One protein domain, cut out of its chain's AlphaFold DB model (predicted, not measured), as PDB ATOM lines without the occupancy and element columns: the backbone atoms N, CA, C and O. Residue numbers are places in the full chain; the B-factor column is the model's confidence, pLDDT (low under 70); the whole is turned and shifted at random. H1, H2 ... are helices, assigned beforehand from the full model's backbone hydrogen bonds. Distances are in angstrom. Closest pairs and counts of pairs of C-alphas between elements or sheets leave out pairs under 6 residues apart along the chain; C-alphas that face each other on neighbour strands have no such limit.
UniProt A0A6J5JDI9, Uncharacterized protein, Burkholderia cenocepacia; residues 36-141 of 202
ATOM      1  N   PHE A  36     174.456 186.700 187.498       95.00
ATOM      2  CA  PHE A  36     175.714 186.881 186.768       95.00
ATOM      3  C   PHE A  36     176.736 185.753 187.012       95.00
ATOM      4  O   PHE A  36     177.690 185.613 186.248       95.00
ATOM      5  N   LEU A  37     176.569 184.960 188.075       96.44
ATOM      6  CA  LEU A  37     177.404 183.794 188.346       96.44
ATOM      7  C   LEU A  37     177.058 182.590 187.460       96.44
ATOM      8  O   LEU A  37     177.902 181.710 187.315       96.44
ATOM      9  N   GLY A  38     175.862 182.541 186.864       94.88
ATOM     10  CA  GLY A  38     175.437 181.424 186.011       94.88
ATOM     11  C   GLY A  38     176.294 181.254 184.753       94.88
ATOM     12  O   GLY A  38     176.487 180.134 184.286       94.88
ATOM     13  N   ASP A  39     176.879 182.348 184.261       91.50
ATOM     14  CA  ASP A  39     177.776 182.363 183.099       91.50
ATOM     15  C   ASP A  39     179.271 182.385 183.492       91.50
ATOM     16  O   ASP A  39     180.151 182.563 182.643       91.50
ATOM     17  N   LEU A  40     179.591 182.245 184.784       93.88
ATOM     18  CA  LEU A  40     180.959 182.352 185.282       93.88
ATOM     19  C   LEU A  40     181.781 181.101 184.937       93.88
ATOM     20  O   LEU A  40     181.492 179.995 185.397       93.88
ATOM     21  N   ASP A  41     182.902 181.293 184.237       94.44
ATOM     22  CA  ASP A  41     183.972 180.289 184.169       94.44
ATOM     23  C   ASP A  41     184.645 180.173 185.545       94.44
ATOM     24  O   ASP A  41     185.612 180.875 185.858       94.44
ATOM     25  N   CYS A  42     184.078 179.314 186.393       91.88
ATOM     26  CA  CYS A  42     184.454 179.199 187.796       91.88
ATOM     27  C   CYS A  42     185.918 178.789 187.974       91.88
ATOM     28  O   CYS A  42     186.592 179.349 188.832       91.88
ATOM     29  N   ASN A  43     186.436 177.869 187.155       89.38
ATOM     30  CA  ASN A  43     187.826 177.419 187.273       89.38
ATOM     31  C   ASN A  43     188.787 178.581 187.017       89.38
ATOM     32  O   ASN A  43     189.620 178.903 187.859       89.38
ATOM     33  N   ARG A  44     188.601 179.287 185.898       91.94
ATOM     34  CA  ARG A  44     189.436 180.442 185.564       91.94
ATOM     35  C   ARG A  44     189.287 181.578 186.576       91.94
ATOM     36  O   ARG A  44     190.252 182.291 186.852       91.94
ATOM     37  N   ALA A  45     188.078 181.795 187.089       92.25
ATOM     38  CA  ALA A  45     187.812 182.837 188.070       92.25
ATOM     39  C   ALA A  45     188.511 182.556 189.406       92.25
ATOM     40  O   ALA A  45     189.107 183.474 189.969       92.25
ATOM     41  N   LEU A  46     188.480 181.308 189.877       90.75
ATOM     42  CA  LEU A  46     189.180 180.875 191.085       90.75
ATOM     43  C   LEU A  46     190.702 180.971 190.904       90.75
ATOM     44  O   LEU A  46     191.356 181.624 191.712       90.75
ATOM     45  N   ASP A  47     191.241 180.483 189.782       90.00
ATOM     46  CA  ASP A  47     192.670 180.624 189.454       90.00
ATOM     47  C   ASP A  47     193.127 182.096 189.462       90.00
ATOM     48  O   ASP A  47     194.236 182.426 189.883       90.00
ATOM     49  N   SER A  48     192.267 183.008 188.994       89.69
ATOM     50  CA  SER A  48     192.579 184.444 188.954       89.69
ATOM     51  C   SER A  48     192.544 185.101 190.339       89.69
ATOM     52  O   SER A  48     193.242 186.093 190.547       89.69
ATOM     53  N   ARG A  49     191.762 184.563 191.284       91.00
ATOM     54  CA  ARG A  49     191.730 185.036 192.677       91.00
ATOM     55  C   ARG A  49     192.958 184.593 193.461       91.00
ATOM     56  O   ARG A  49     193.510 185.400 194.200       91.00
ATOM     57  N   ASP A  50     193.408 183.362 193.240       87.81
ATOM     58  CA  ASP A  50     194.621 182.822 193.869       87.81
ATOM     59  C   ASP A  50     195.901 183.485 193.327       87.81
ATOM     60  O   ASP A  50     196.980 183.403 193.921       87.81
ATOM     61  N   ALA A  51     195.800 184.172 192.186       87.56
ATOM     62  CA  ALA A  51     196.896 184.928 191.611       87.56
ATOM     63  C   ALA A  51     197.088 186.294 192.294       87.56
ATOM     64  O   ALA A  51     196.156 187.038 192.607       87.56
ATOM     65  N   LYS A  52     198.355 186.704 192.415       85.81
ATOM     66  CA  LYS A  52     198.691 188.098 192.727       85.81
ATOM     67  C   LYS A  52     198.265 189.012 191.566       85.81
ATOM     68  O   LYS A  52     198.447 188.637 190.407       85.81
ATOM     69  N   PRO A  53     197.777 190.232 191.847       88.75
ATOM     70  CA  PRO A  53     197.753 190.896 193.155       88.75
ATOM     71  C   PRO A  53     196.514 190.611 194.020       88.75
ATOM     72  O   PRO A  53     196.483 191.098 195.146       88.75
ATOM     73  N   PHE A  54     195.513 189.880 193.522       90.69
ATOM     74  CA  PHE A  54     194.211 189.775 194.186       90.69
ATOM     75  C   PHE A  54     194.322 189.131 195.571       90.69
ATOM     76  O   PHE A  54     193.932 189.759 196.551       90.69
ATOM     77  N   ASP A  55     194.942 187.950 195.656       90.88
ATOM     78  CA  ASP A  55     195.204 187.242 196.920       90.88
ATOM     79  C   ASP A  55     195.837 188.159 197.980       90.88
ATOM     80  O   ASP A  55     195.339 188.294 199.095       90.88
ATOM     81  N   ALA A  56     196.887 188.891 197.600       91.88
ATOM     82  CA  ALA A  56     197.604 189.769 198.520       91.88
ATOM     83  C   ALA A  56     196.731 190.920 199.049       91.88
ATOM     84  O   ALA A  56     196.855 191.294 200.213       91.88
ATOM     85  N   GLN A  57     195.864 191.489 198.210       94.75
ATOM     86  CA  GLN A  57     194.965 192.570 198.621       94.75
ATOM     87  C   GLN A  57     193.813 192.059 199.486       94.75
ATOM     88  O   GLN A  57     193.454 192.712 200.463       94.75
ATOM     89  N   TRP A  58     193.275 190.883 199.157       94.94
ATOM     90  CA  TRP A  58     192.250 190.235 199.965       94.94
ATOM     91  C   TRP A  58     192.785 189.920 201.365       94.94
ATOM     92  O   TRP A  58     192.178 190.322 202.353       94.94
ATOM     93  N   MET A  59     193.976 189.314 201.448       93.25
ATOM     94  CA  MET A  59     194.642 189.012 202.718       93.25
ATOM     95  C   MET A  59     194.933 190.275 203.537       93.25
ATOM     96  O   MET A  59     194.635 190.305 204.726       93.25
ATOM     97  N   ALA A  60     195.448 191.338 202.910       93.62
ATOM     98  CA  ALA A  60     195.700 192.598 203.609       93.62
ATOM     99  C   ALA A  60     194.406 193.213 204.167       93.62
ATOM    100  O   ALA A  60     194.361 193.615 205.327       93.62
ATOM    101  N   SER A  61     193.334 193.232 203.369       93.00
ATOM    102  CA  SER A  61     192.033 193.743 203.809       93.00
ATOM    103  C   SER A  61     191.423 192.892 204.925       93.00
ATOM    104  O   SER A  61     190.737 193.437 205.787       93.00
ATOM    105  N   PHE A  62     191.644 191.576 204.912       92.31
ATOM    106  CA  PHE A  62     191.215 190.683 205.985       92.31
ATOM    107  C   PHE A  62     191.967 190.979 207.285       92.31
ATOM    108  O   PHE A  62     191.330 191.201 208.314       92.31
ATOM    109  N   ASP A  63     193.298 191.057 207.233       91.50
ATOM    110  CA  ASP A  63     194.142 191.326 208.402       91.50
ATOM    111  C   ASP A  63     193.802 192.683 209.054       91.50
ATOM    112  O   ASP A  63     193.778 192.797 210.281       91.50
ATOM    113  N   GLU A  64     193.468 193.703 208.253       89.75
ATOM    114  CA  GLU A  64     193.020 195.018 208.742       89.75
ATOM    115  C   GLU A  64     191.728 194.959 209.571       89.75
ATOM    116  O   GLU A  64     191.539 195.764 210.486       89.75
ATOM    117  N   VAL A  65     190.829 194.033 209.240       86.75
ATOM    118  CA  VAL A  65     189.523 193.874 209.889       86.75
ATOM    119  C   VAL A  65     189.585 192.866 211.038       86.75
ATOM    120  O   VAL A  65     188.835 192.981 212.007       86.75
ATOM    121  N   ASP A  66     190.459 191.865 210.954       83.38
ATOM    122  CA  ASP A  66     190.661 190.869 212.007       83.38
ATOM    123  C   ASP A  66     191.494 191.404 213.174       83.38
ATOM    124  O   ASP A  66     191.219 191.101 214.334       83.38
ATOM    125  N   GLY A  67     192.458 192.278 212.881       74.69
ATOM    126  CA  GLY A  67     193.311 192.919 213.876       74.69
ATOM    127  C   GLY A  67     192.654 194.047 214.677       74.69
ATOM    128  O   GLY A  67     193.359 194.701 215.443       74.69
ATOM    129  N   ASP A  68     191.354 194.312 214.510       72.56
ATOM    130  CA  ASP A  68     190.638 195.406 215.176       72.56
ATOM    131  C   ASP A  68     189.911 194.926 216.455       72.56
ATOM    132  O   ASP A  68     188.775 194.441 216.387       72.56
ATOM    133  N   PRO A  69     190.518 195.070 217.652       58.72
ATOM    134  CA  PRO A  69     189.939 194.584 218.905       58.72
ATOM    135  C   PRO A  69     188.729 195.406 219.377       58.72
ATOM    136  O   PRO A  69     188.065 195.005 220.332       58.72
ATOM    137  N   GLY A  70     188.456 196.563 218.762       57.41
ATOM    138  CA  GLY A  70     187.380 197.475 219.158       57.41
ATOM    139  C   GLY A  70     186.049 197.220 218.450       57.41
ATOM    140  O   GLY A  70     185.028 197.776 218.857       57.41
ATOM    141  N   THR A  71     186.029 196.384 217.408       63.28
ATOM    142  CA  THR A  71     184.810 196.150 216.626       63.28
ATOM    143  C   THR A  71     183.929 195.101 217.301       63.28
ATOM    144  O   THR A  71     184.210 193.902 217.267       63.28
ATOM    145  N   ALA A  72     182.805 195.536 217.876       66.81
ATOM    146  CA  ALA A  72     181.732 194.634 218.278       66.81
ATOM    147  C   ALA A  72     181.081 194.030 217.022       66.81
ATOM    148  O   ALA A  72     180.196 194.623 216.408       66.81
ATOM    149  N   VAL A  73     181.555 192.854 216.607       74.25
ATOM    150  CA  VAL A  73     180.969 192.122 215.480       74.25
ATOM    151  C   VAL A  73     179.674 191.464 215.942       74.25
ATOM    152  O   VAL A  73     179.689 190.601 216.824       74.25
ATOM    153  N   ASP A  74     178.559 191.824 215.309       82.94
ATOM    154  CA  ASP A  74     177.299 191.083 215.400       82.94
ATOM    155  C   ASP A  74     177.450 189.749 214.649       82.94
ATOM    156  O   ASP A  74     177.050 189.593 213.494       82.94
ATOM    157  N   ARG A  75     178.146 188.797 215.288       84.25
ATOM    158  CA  ARG A  75     178.513 187.504 214.690       84.25
ATOM    159  C   ARG A  75     177.294 186.734 214.165       84.25
ATOM    160  O   ARG A  75     177.400 186.224 213.051       84.25
ATOM    161  N   PRO A  76     176.152 186.659 214.879       87.38
ATOM    162  CA  PRO A  76     174.953 186.017 214.346       87.38
ATOM    163  C   PRO A  76     174.422 186.687 213.075       87.38
ATOM    164  O   PRO A  76     174.092 185.987 212.119       87.38
ATOM    165  N   ALA A  77     174.364 188.022 213.028       88.38
ATOM    166  CA  ALA A  77     173.869 188.731 211.848       88.38
ATOM    167  C   ALA A  77     174.795 188.554 210.639       88.38
ATOM    168  O   ALA A  77     174.323 188.293 209.534       88.38
ATOM    169  N   VAL A  78     176.113 188.630 210.856       89.94
ATOM    170  CA  VAL A  78     177.109 188.365 209.807       89.94
ATOM    171  C   VAL A  78     176.994 186.922 209.316       89.94
ATOM    172  O   VAL A  78     176.920 186.707 208.112       89.94
ATOM    173  N   SER A  79     176.882 185.948 210.223       89.06
ATOM    174  CA  SER A  79     176.714 184.533 209.870       89.06
ATOM    175  C   SER A  79     175.459 184.271 209.031       89.06
ATOM    176  O   SER A  79     175.497 183.480 208.094       89.06
ATOM    177  N   ALA A  80     174.337 184.924 209.346       90.38
ATOM    178  CA  ALA A  80     173.109 184.780 208.567       90.38
ATOM    179  C   ALA A  80     173.251 185.371 207.151       90.38
ATOM    180  O   ALA A  80     172.736 184.811 206.178       90.38
ATOM    181  N   LEU A  81     173.964 186.495 207.031       93.31
ATOM    182  CA  LEU A  81     174.241 187.153 205.757       93.31
ATOM    183  C   LEU A  81     175.165 186.303 204.868       93.31
ATOM    184  O   LEU A  81     174.908 186.160 203.672       93.31
ATOM    185  N   THR A  82     176.213 185.712 205.446       93.94
ATOM    186  CA  THR A  82     177.170 184.867 204.718       93.94
ATOM    187  C   THR A  82     176.534 183.549 204.286       93.94
ATOM    188  O   THR A  82     176.655 183.164 203.124       93.94
ATOM    189  N   GLU A  83     175.747 182.909 205.156       94.00
ATOM    190  CA  GLU A  83     174.990 181.702 204.810       94.00
ATOM    191  C   GLU A  83     174.007 181.960 203.656       94.00
ATOM    192  O   GLU A  83     173.890 181.149 202.732       94.00
ATOM    193  N   MET A  84     173.316 183.105 203.672       95.38
ATOM    194  CA  MET A  84     172.472 183.519 202.551       95.38
ATOM    195  C   MET A  84     173.279 183.644 201.262       95.38
ATOM    196  O   MET A  84     172.883 183.082 200.239       95.38
ATOM    197  N   ALA A  85     174.371 184.407 201.306       97.19
ATOM    198  CA  ALA A  85     175.195 184.677 200.140       97.19
ATOM    199  C   ALA A  85     175.722 183.374 199.530       97.19
ATOM    200  O   ALA A  85     175.603 183.184 198.322       97.19
ATOM    201  N   PHE A  86     176.189 182.442 200.366       97.00
ATOM    202  CA  PHE A  86     176.606 181.114 199.929       97.00
ATOM    203  C   PHE A  86     175.479 180.373 199.201       97.00
ATOM    204  O   PHE A  86     175.670 179.916 198.077       97.00
ATOM    205  N   LYS A  87     174.293 180.263 199.814       96.25
ATOM    206  CA  LYS A  87     173.166 179.506 199.241       96.25
ATOM    207  C   LYS A  87     172.710 180.081 197.902       96.25
ATOM    208  O   LYS A  87     172.485 179.323 196.961       96.25
ATOM    209  N   LEU A  88     172.591 181.406 197.809       97.31
ATOM    210  CA  LEU A  88     172.184 182.076 196.574       97.31
ATOM    211  C   LEU A  88     173.261 181.949 195.487       97.31
ATOM    212  O   LEU A  88     172.943 181.593 194.354       97.31
ATOM    213  N   ALA A  89     174.532 182.165 195.835       97.25
ATOM    214  CA  ALA A  89     175.644 182.032 194.899       97.25
ATOM    215  C   ALA A  89     175.809 180.595 194.394       97.25
ATOM    216  O   ALA A  89     176.029 180.383 193.204       97.25
ATOM    217  N   PHE A  90     175.659 179.602 195.272       96.31
ATOM    218  CA  PHE A  90     175.703 178.193 194.892       96.31
ATOM    219  C   PHE A  90     174.552 177.828 193.955       96.31
ATOM    220  O   PHE A  90     174.775 177.153 192.952       96.31
ATOM    221  N   GLY A  91     173.342 178.315 194.245       96.38
ATOM    222  CA  GLY A  91     172.181 178.122 193.378       96.38
ATOM    223  C   GLY A  91     172.373 178.702 191.974       96.38
ATOM    224  O   GLY A  91     171.926 178.087 191.010       96.38
ATOM    225  N   ALA A  92     173.063 179.839 191.851       96.81
ATOM    226  CA  ALA A  92     173.334 180.484 190.567       96.81
ATOM    227  C   ALA A  92     174.526 179.862 189.811       96.81
ATOM    228  O   ALA A  92     174.415 179.578 188.624       96.81
ATOM    229  N   ALA A  93     175.658 179.638 190.485       95.12
ATOM    230  CA  ALA A  93     176.908 179.197 189.856       95.12
ATOM    231  C   ALA A  93     177.010 177.677 189.664       95.12
ATOM    232  O   ALA A  93     177.807 177.199 188.859       95.12
ATOM    233  N   GLY A  94     176.313 176.892 190.496       94.75
ATOM    234  CA  GLY A  94     176.506 175.441 190.584       94.75
ATOM    235  C   GLY A  94     177.915 175.020 191.034       94.75
ATOM    236  O   GLY A  94     178.291 173.859 190.876       94.75
ATOM    237  N   ASN A  95     178.714 175.944 191.581       95.56
ATOM    238  CA  ASN A  95     180.103 175.715 191.968       95.56
ATOM    239  C   ASN A  95     180.340 176.121 193.430       95.56
ATOM    240  O   ASN A  95     180.249 177.295 193.789       95.56
ATOM    241  N   ALA A  96     180.677 175.143 194.272       94.19
ATOM    242  CA  ALA A  96     180.890 175.358 195.703       94.19
ATOM    243  C   ALA A  96     182.110 176.243 196.014       94.19
ATOM    244  O   ALA A  96     182.074 176.994 196.982       94.19
ATOM    245  N   GLY A  97     183.167 176.193 195.194       94.19
ATOM    246  CA  GLY A  97     184.351 177.041 195.367       94.19
ATOM    247  C   GLY A  97     184.035 178.514 195.112       94.19
ATOM    248  O   GLY A  97     184.351 179.367 195.937       94.19
ATOM    249  N   ALA A  98     183.328 178.810 194.018       93.94
ATOM    250  CA  ALA A  98     182.858 180.162 193.729       93.94
ATOM    251  C   ALA A  98     181.897 180.666 194.818       93.94
ATOM    252  O   ALA A  98     182.052 181.789 195.293       93.94
ATOM    253  N   ALA A  99     180.955 179.828 195.268       96.50
ATOM    254  CA  ALA A  99     180.022 180.180 196.339       96.50
ATOM    255  C   ALA A  99     180.724 180.457 197.680       96.50
ATOM    256  O   ALA A  99     180.345 181.396 198.381       96.50
ATOM    257  N   ALA A 100     181.766 179.691 198.017       95.31
ATOM    258  CA  ALA A 100     182.594 179.938 199.195       95.31
ATOM    259  C   ALA A 100     183.309 181.292 199.097       95.31
ATOM    260  O   ALA A 100     183.198 182.096 200.015       95.31
ATOM    261  N   CYS A 101     183.930 181.609 197.953       96.19
ATOM    262  CA  CYS A 101     184.534 182.927 197.741       96.19
ATOM    263  C   CYS A 101     183.525 184.075 197.881       96.19
ATOM    264  O   CYS A 101     183.853 185.094 198.481       96.19
ATOM    265  N   VAL A 102     182.304 183.920 197.354       97.94
ATOM    266  CA  VAL A 102     181.249 184.930 197.538       97.94
ATOM    267  C   VAL A 102     180.914 185.095 199.018       97.94
ATOM    268  O   VAL A 102     180.869 186.220 199.504       97.94
ATOM    269  N   SER A 103     180.706 183.996 199.743       97.12
ATOM    270  CA  SER A 103     180.430 184.020 201.182       97.12
ATOM    271  C   SER A 103     181.524 184.751 201.967       97.12
ATOM    272  O   SER A 103     181.217 185.654 202.747       97.12
ATOM    273  N   ASP A 104     182.786 184.410 201.713       95.56
ATOM    274  CA  ASP A 104     183.949 184.998 202.383       95.56
ATOM    275  C   ASP A 104     184.084 186.498 202.067       95.56
ATOM    276  O   ASP A 104     184.345 187.316 202.951       95.56
ATOM    277  N   ASP A 105     183.840 186.893 200.813       97.12
ATOM    278  CA  ASP A 105     183.846 188.299 200.420       97.12
ATOM    279  C   ASP A 105     182.730 189.091 201.119       97.12
ATOM    280  O   ASP A 105     182.960 190.213 201.575       97.12
ATOM    281  N   ILE A 106     181.522 188.522 201.226       97.56
ATOM    282  CA  ILE A 106     180.400 189.154 201.934       97.56
ATOM    283  C   ILE A 106     180.706 189.295 203.427       97.56
ATOM    284  O   ILE A 106     180.394 190.344 203.998       97.56
ATOM    285  N   GLU A 107     181.362 188.311 204.050       95.38
ATOM    286  CA  GLU A 107     181.829 188.423 205.436       95.38
ATOM    287  C   GLU A 107     182.789 189.607 205.596       95.38
ATOM    288  O   GLU A 107     182.591 190.469 206.458       95.38
ATOM    289  N   LEU A 108     183.806 189.678 204.733       95.38
ATOM    290  CA  LEU A 108     184.829 190.714 204.787       95.38
ATOM    291  C   LEU A 108     184.232 192.114 204.584       95.38
ATOM    292  O   LEU A 108     184.571 193.048 205.315       95.38
ATOM    293  N   ILE A 109     183.301 192.271 203.638       96.44
ATOM    294  CA  ILE A 109     182.576 193.529 203.408       96.44
ATOM    295  C   ILE A 109     181.733 193.899 204.632       96.44
ATOM    296  O   ILE A 109     181.762 195.054 205.067       96.44
ATOM    297  N   ALA A 110     180.988 192.942 205.192       94.44
ATOM    298  CA  ALA A 110     180.127 193.174 206.347       94.44
ATOM    299  C   ALA A 110     180.948 193.634 207.554       94.44
ATOM    300  O   ALA A 110     180.649 194.670 208.150       94.44
ATOM    301  N   ARG A 111     182.031 192.918 207.866       93.12
ATOM    302  CA  ARG A 111     182.933 193.271 208.965       93.12
ATOM    303  C   ARG A 111     183.625 194.615 208.724       93.12
ATOM    304  O   ARG A 111     183.639 195.436 209.632       93.12
ATOM    305  N   SER A 112     184.081 194.901 207.500       93.00
ATOM    306  CA  SER A 112     184.654 196.214 207.146       93.00
ATOM    307  C   SER A 112     183.676 197.359 207.432       93.00
ATOM    308  O   SER A 112     184.040 198.354 208.057       93.00
ATOM    309  N   ARG A 113     182.407 197.204 207.031       92.19
ATOM    310  CA  ARG A 113     181.356 198.201 207.283       92.19
ATOM    311  C   ARG A 113     181.044 198.357 208.773       92.19
ATOM    312  O   ARG A 113     180.854 199.480 209.225       92.19
ATOM    313  N   LEU A 114     181.022 197.264 209.537       90.56
ATOM    314  CA  LEU A 114     180.816 197.306 210.991       90.56
ATOM    315  C   LEU A 114     181.964 197.998 211.735       90.56
ATOM    316  O   LEU A 114     181.714 198.686 212.720       90.56
ATOM    317  N   SER A 115     183.196 197.879 211.240       87.94
ATOM    318  CA  SER A 115     184.363 198.612 211.751       87.94
ATOM    319  C   SER A 115     184.430 200.073 211.278       87.94
ATOM    320  O   SER A 115     185.415 200.757 211.538       87.94
ATOM    321  N   GLY A 116     183.432 200.567 210.531       87.50
ATOM    322  CA  GLY A 116     183.423 201.922 209.966       87.50
ATOM    323  C   GLY A 116     184.333 202.123 208.745       87.50
ATOM    324  O   GLY A 116     184.390 203.227 208.202       87.50
ATOM    325  N   ARG A 117     185.002 201.069 208.258       86.88
ATOM    326  CA  ARG A 117     185.907 201.086 207.094       86.88
ATOM    327  C   ARG A 117     185.101 201.005 205.800       86.88
ATOM    328  O   ARG A 117     185.044 199.979 205.122       86.88
ATOM    329  N   THR A 118     184.409 202.094 205.491       87.69
ATOM    330  CA  THR A 118     183.483 202.175 204.349       87.69
ATOM    331  C   THR A 118     184.145 202.622 203.039       87.69
ATOM    332  O   THR A 118     183.499 202.603 201.994       87.69
ATOM    333  N   ASP A 119     185.434 202.948 203.075       89.75
ATOM    334  CA  ASP A 119     186.283 203.410 201.968       89.75
ATOM    335  C   ASP A 119     187.506 202.496 201.726       89.75
ATOM    336  O   ASP A 119     188.451 202.856 201.027       89.75
ATOM    337  N   GLY A 120     187.497 201.289 202.301       90.94
ATOM    338  CA  GLY A 120     188.572 200.306 202.152       90.94
ATOM    339  C   GLY A 120     188.502 199.486 200.860       90.94
ATOM    340  O   GLY A 120     187.530 199.538 200.094       90.94
ATOM    341  N   TRP A 121     189.524 198.650 200.643       94.81
ATOM    342  CA  TRP A 121     189.617 197.766 199.475       94.81
ATOM    343  C   TRP A 121     188.398 196.844 199.332       94.81
ATOM    344  O   TRP A 121     187.837 196.739 198.239       94.81
ATOM    345  N   ALA A 122     187.918 196.256 200.435       95.31
ATOM    346  CA  ALA A 122     186.716 195.421 200.441       95.31
ATOM    347  C   ALA A 122     185.490 196.146 199.855       95.31
ATOM    348  O   ALA A 122     184.699 195.550 199.124       95.31
ATOM    349  N   ILE A 123     185.339 197.450 200.101       95.69
ATOM    350  CA  ILE A 123     184.206 198.215 199.572       95.69
ATOM    351  C   ILE A 123     184.443 198.597 198.112       95.69
ATOM    352  O   ILE A 123     183.573 198.391 197.260       95.69
ATOM    353  N   HIS A 124     185.625 199.128 197.802       95.00
ATOM    354  CA  HIS A 124     185.922 199.628 196.463       95.00
ATOM    355  C   HIS A 124     186.041 198.536 195.405       95.00
ATOM    356  O   HIS A 124     185.696 198.790 194.248       95.00
ATOM    357  N   VAL A 125     186.506 197.349 195.790       94.94
ATOM    358  CA  VAL A 125     186.759 196.236 194.875       94.94
ATOM    359  C   VAL A 125     185.666 195.187 194.981       94.94
ATOM    360  O   VAL A 125     184.962 194.967 193.997       94.94
ATOM    361  N   LEU A 126     185.476 194.574 196.153       97.00
ATOM    362  CA  LEU A 126     184.529 193.465 196.289       97.00
ATOM    363  C   LEU A 126     183.086 193.965 196.189       97.00
ATOM    364  O   LEU A 126     182.357 193.589 195.272       97.00
ATOM    365  N   TRP A 127     182.677 194.869 197.082       97.31
ATOM    366  CA  TRP A 127     181.280 195.303 197.145       97.31
ATOM    367  C   TRP A 127     180.816 195.991 195.860       97.31
ATOM    368  O   TRP A 127     179.713 195.743 195.374       97.31
ATOM    369  N   ASN A 128     181.666 196.823 195.259       96.00
ATOM    370  CA  ASN A 128     181.358 197.439 193.971       96.00
ATOM    371  C   ASN A 128     181.268 196.426 192.827       96.00
ATOM    372  O   ASN A 128     180.423 196.610 191.950       96.00
ATOM    373  N   ALA A 129     182.095 195.375 192.809       96.25
ATOM    374  CA  ALA A 129     181.978 194.321 191.804       96.25
ATOM    375  C   ALA A 129     180.617 193.622 191.908       96.25
ATOM    376  O   ALA A 129     179.898 193.578 190.909       96.25
ATOM    377  N   TYR A 130     180.217 193.209 193.115       97.19
ATOM    378  CA  TYR A 130     178.920 192.570 193.350       97.19
ATOM    379  C   TYR A 130     177.747 193.478 192.978       97.19
ATOM    380  O   TYR A 130     176.877 193.072 192.215       97.19
ATOM    381  N   ARG A 131     177.760 194.745 193.413       96.31
ATOM    382  CA  ARG A 131     176.724 195.723 193.027       96.31
ATOM    383  C   ARG A 131     176.667 196.002 191.524       96.31
ATOM    384  O   ARG A 131     175.646 196.471 191.035       96.31
ATOM    385  N   SER A 132     177.752 195.729 190.803       95.31
ATOM    386  CA  SER A 132     177.822 195.858 189.345       95.31
ATOM    387  C   SER A 132     177.539 194.542 188.611       95.31
ATOM    388  O   SER A 132     177.769 194.479 187.405       95.31
ATOM    389  N   GLY A 133     177.110 193.485 189.311       95.38
ATOM    390  CA  GLY A 133     176.834 192.176 188.718       95.38
ATOM    391  C   GLY A 133     178.085 191.468 188.195       95.38
ATOM    392  O   GLY A 133     178.067 190.904 187.105       95.38
ATOM    393  N   ARG A 134     179.211 191.554 188.915       95.38
ATOM    394  CA  ARG A 134     180.476 190.916 188.525       95.38
ATOM    395  C   ARG A 134     181.089 190.135 189.674       95.38
ATOM    396  O   ARG A 134     181.115 190.602 190.810       95.38
ATOM    397  N   PHE A 135     181.690 188.996 189.341       95.12
ATOM    398  CA  PHE A 135     182.518 188.245 190.276       95.12
ATOM    399  C   PHE A 135     183.902 188.912 190.412       95.12
ATOM    400  O   PHE A 135     184.561 189.164 189.394       95.12
ATOM    401  N   PRO A 136     184.368 189.226 191.633       93.31
ATOM    402  CA  PRO A 136     185.666 189.853 191.845       93.31
ATOM    403  C   PRO A 136     186.787 188.817 191.690       93.31
ATOM    404  O   PRO A 136     187.139 188.095 192.619       93.31
ATOM    405  N   CYS A 137     187.342 188.742 190.483       85.56
ATOM    406  CA  CYS A 137     188.512 187.916 190.158       85.56
ATOM    407  C   CYS A 137     189.531 188.631 189.262       85.56
ATOM    408  O   CYS A 137     190.565 188.071 188.913       85.56
ATOM    409  N   GLN A 138     189.248 189.872 188.862       70.19
ATOM    410  CA  GLN A 138     190.162 190.682 188.072       70.19
ATOM    411  C   GLN A 138     190.859 191.671 188.990       70.19
ATOM    412  O   GLN A 138     190.209 192.454 189.686       70.19
ATOM    413  N   ALA A 139     192.187 191.662 188.948       51.72
ATOM    414  CA  ALA A 139     192.975 192.747 189.490       51.72
ATOM    415  C   ALA A 139     192.529 194.047 188.817       51.72
ATOM    416  O   ALA A 139     192.715 194.229 187.612       51.72
ATOM    417  N   PHE A 140     191.939 194.956 189.586       42.97
ATOM    418  CA  PHE A 140     191.828 196.341 189.161       42.97
ATOM    419  C   PHE A 140     193.249 196.921 189.185       42.97
ATOM    420  O   PHE A 140     193.691 197.505 190.169       42.97
ATOM    421  N   LEU A 141     194.008 196.684 188.116       36.03
ATOM    422  CA  LEU A 141     195.235 197.408 187.819       36.03
ATOM    423  C   LEU A 141     195.049 198.115 186.474       36.03
ATOM    424  O   LEU A 141     194.920 197.437 185.451       36.03
TER     425      LEU A 141
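Overview. This is residues 36 to 141 of the 202 residues of an uncharacterized protein of Burkholderia cenocepacia (UniProt A0A6J5JDI9). Long H4 runs through the middle of a helical body, with H3 along one side of it, running the opposite way, as a helical hairpin; H5 and H2 pack at a slant on its later part, at residues 105 to 112 and 108 to 112, and H1 meets it near its start, at residues 97 to 98, and slants away from it. The 106 printed residues have five named helices, H1 to H5 in order, and no named strand: all helix, compact, radius of gyration of the C-alphas 13.4 A, spans 40 by 31 by 20 A.

Along the chain. H1 is residues 42 to 50, from C-alpha 42 at (184.454, 179.199, 187.796); H2, 54 to 66; H3, 75 to 93, 26.2 A long; H4, 96 to 114, 26.7 A; H5, 121 to 131, to C-alpha 131 at (176.724, 195.723, 193.027).

Arrangement. H4, the hub, touches H3 at a shallow tilt of 34 degrees, only just short of steep; their closest C-alphas, Thr 82 and Ser 103, are 4.9 A apart. H5 touches residues 105 to 112 of H4 alone, C-alphas Ala 122 and Ile 109 closest at 5.4 A. Every O i to N i+4 pair is within hydrogen-bond range in H1, H3 and H4, 8 of 9 in H2, 5 of 7 in H5.

Size, cuts and confidence. The printed part has no cut and no long link. Residues 69 to 72 and 139 to 141 have pLDDT under 70.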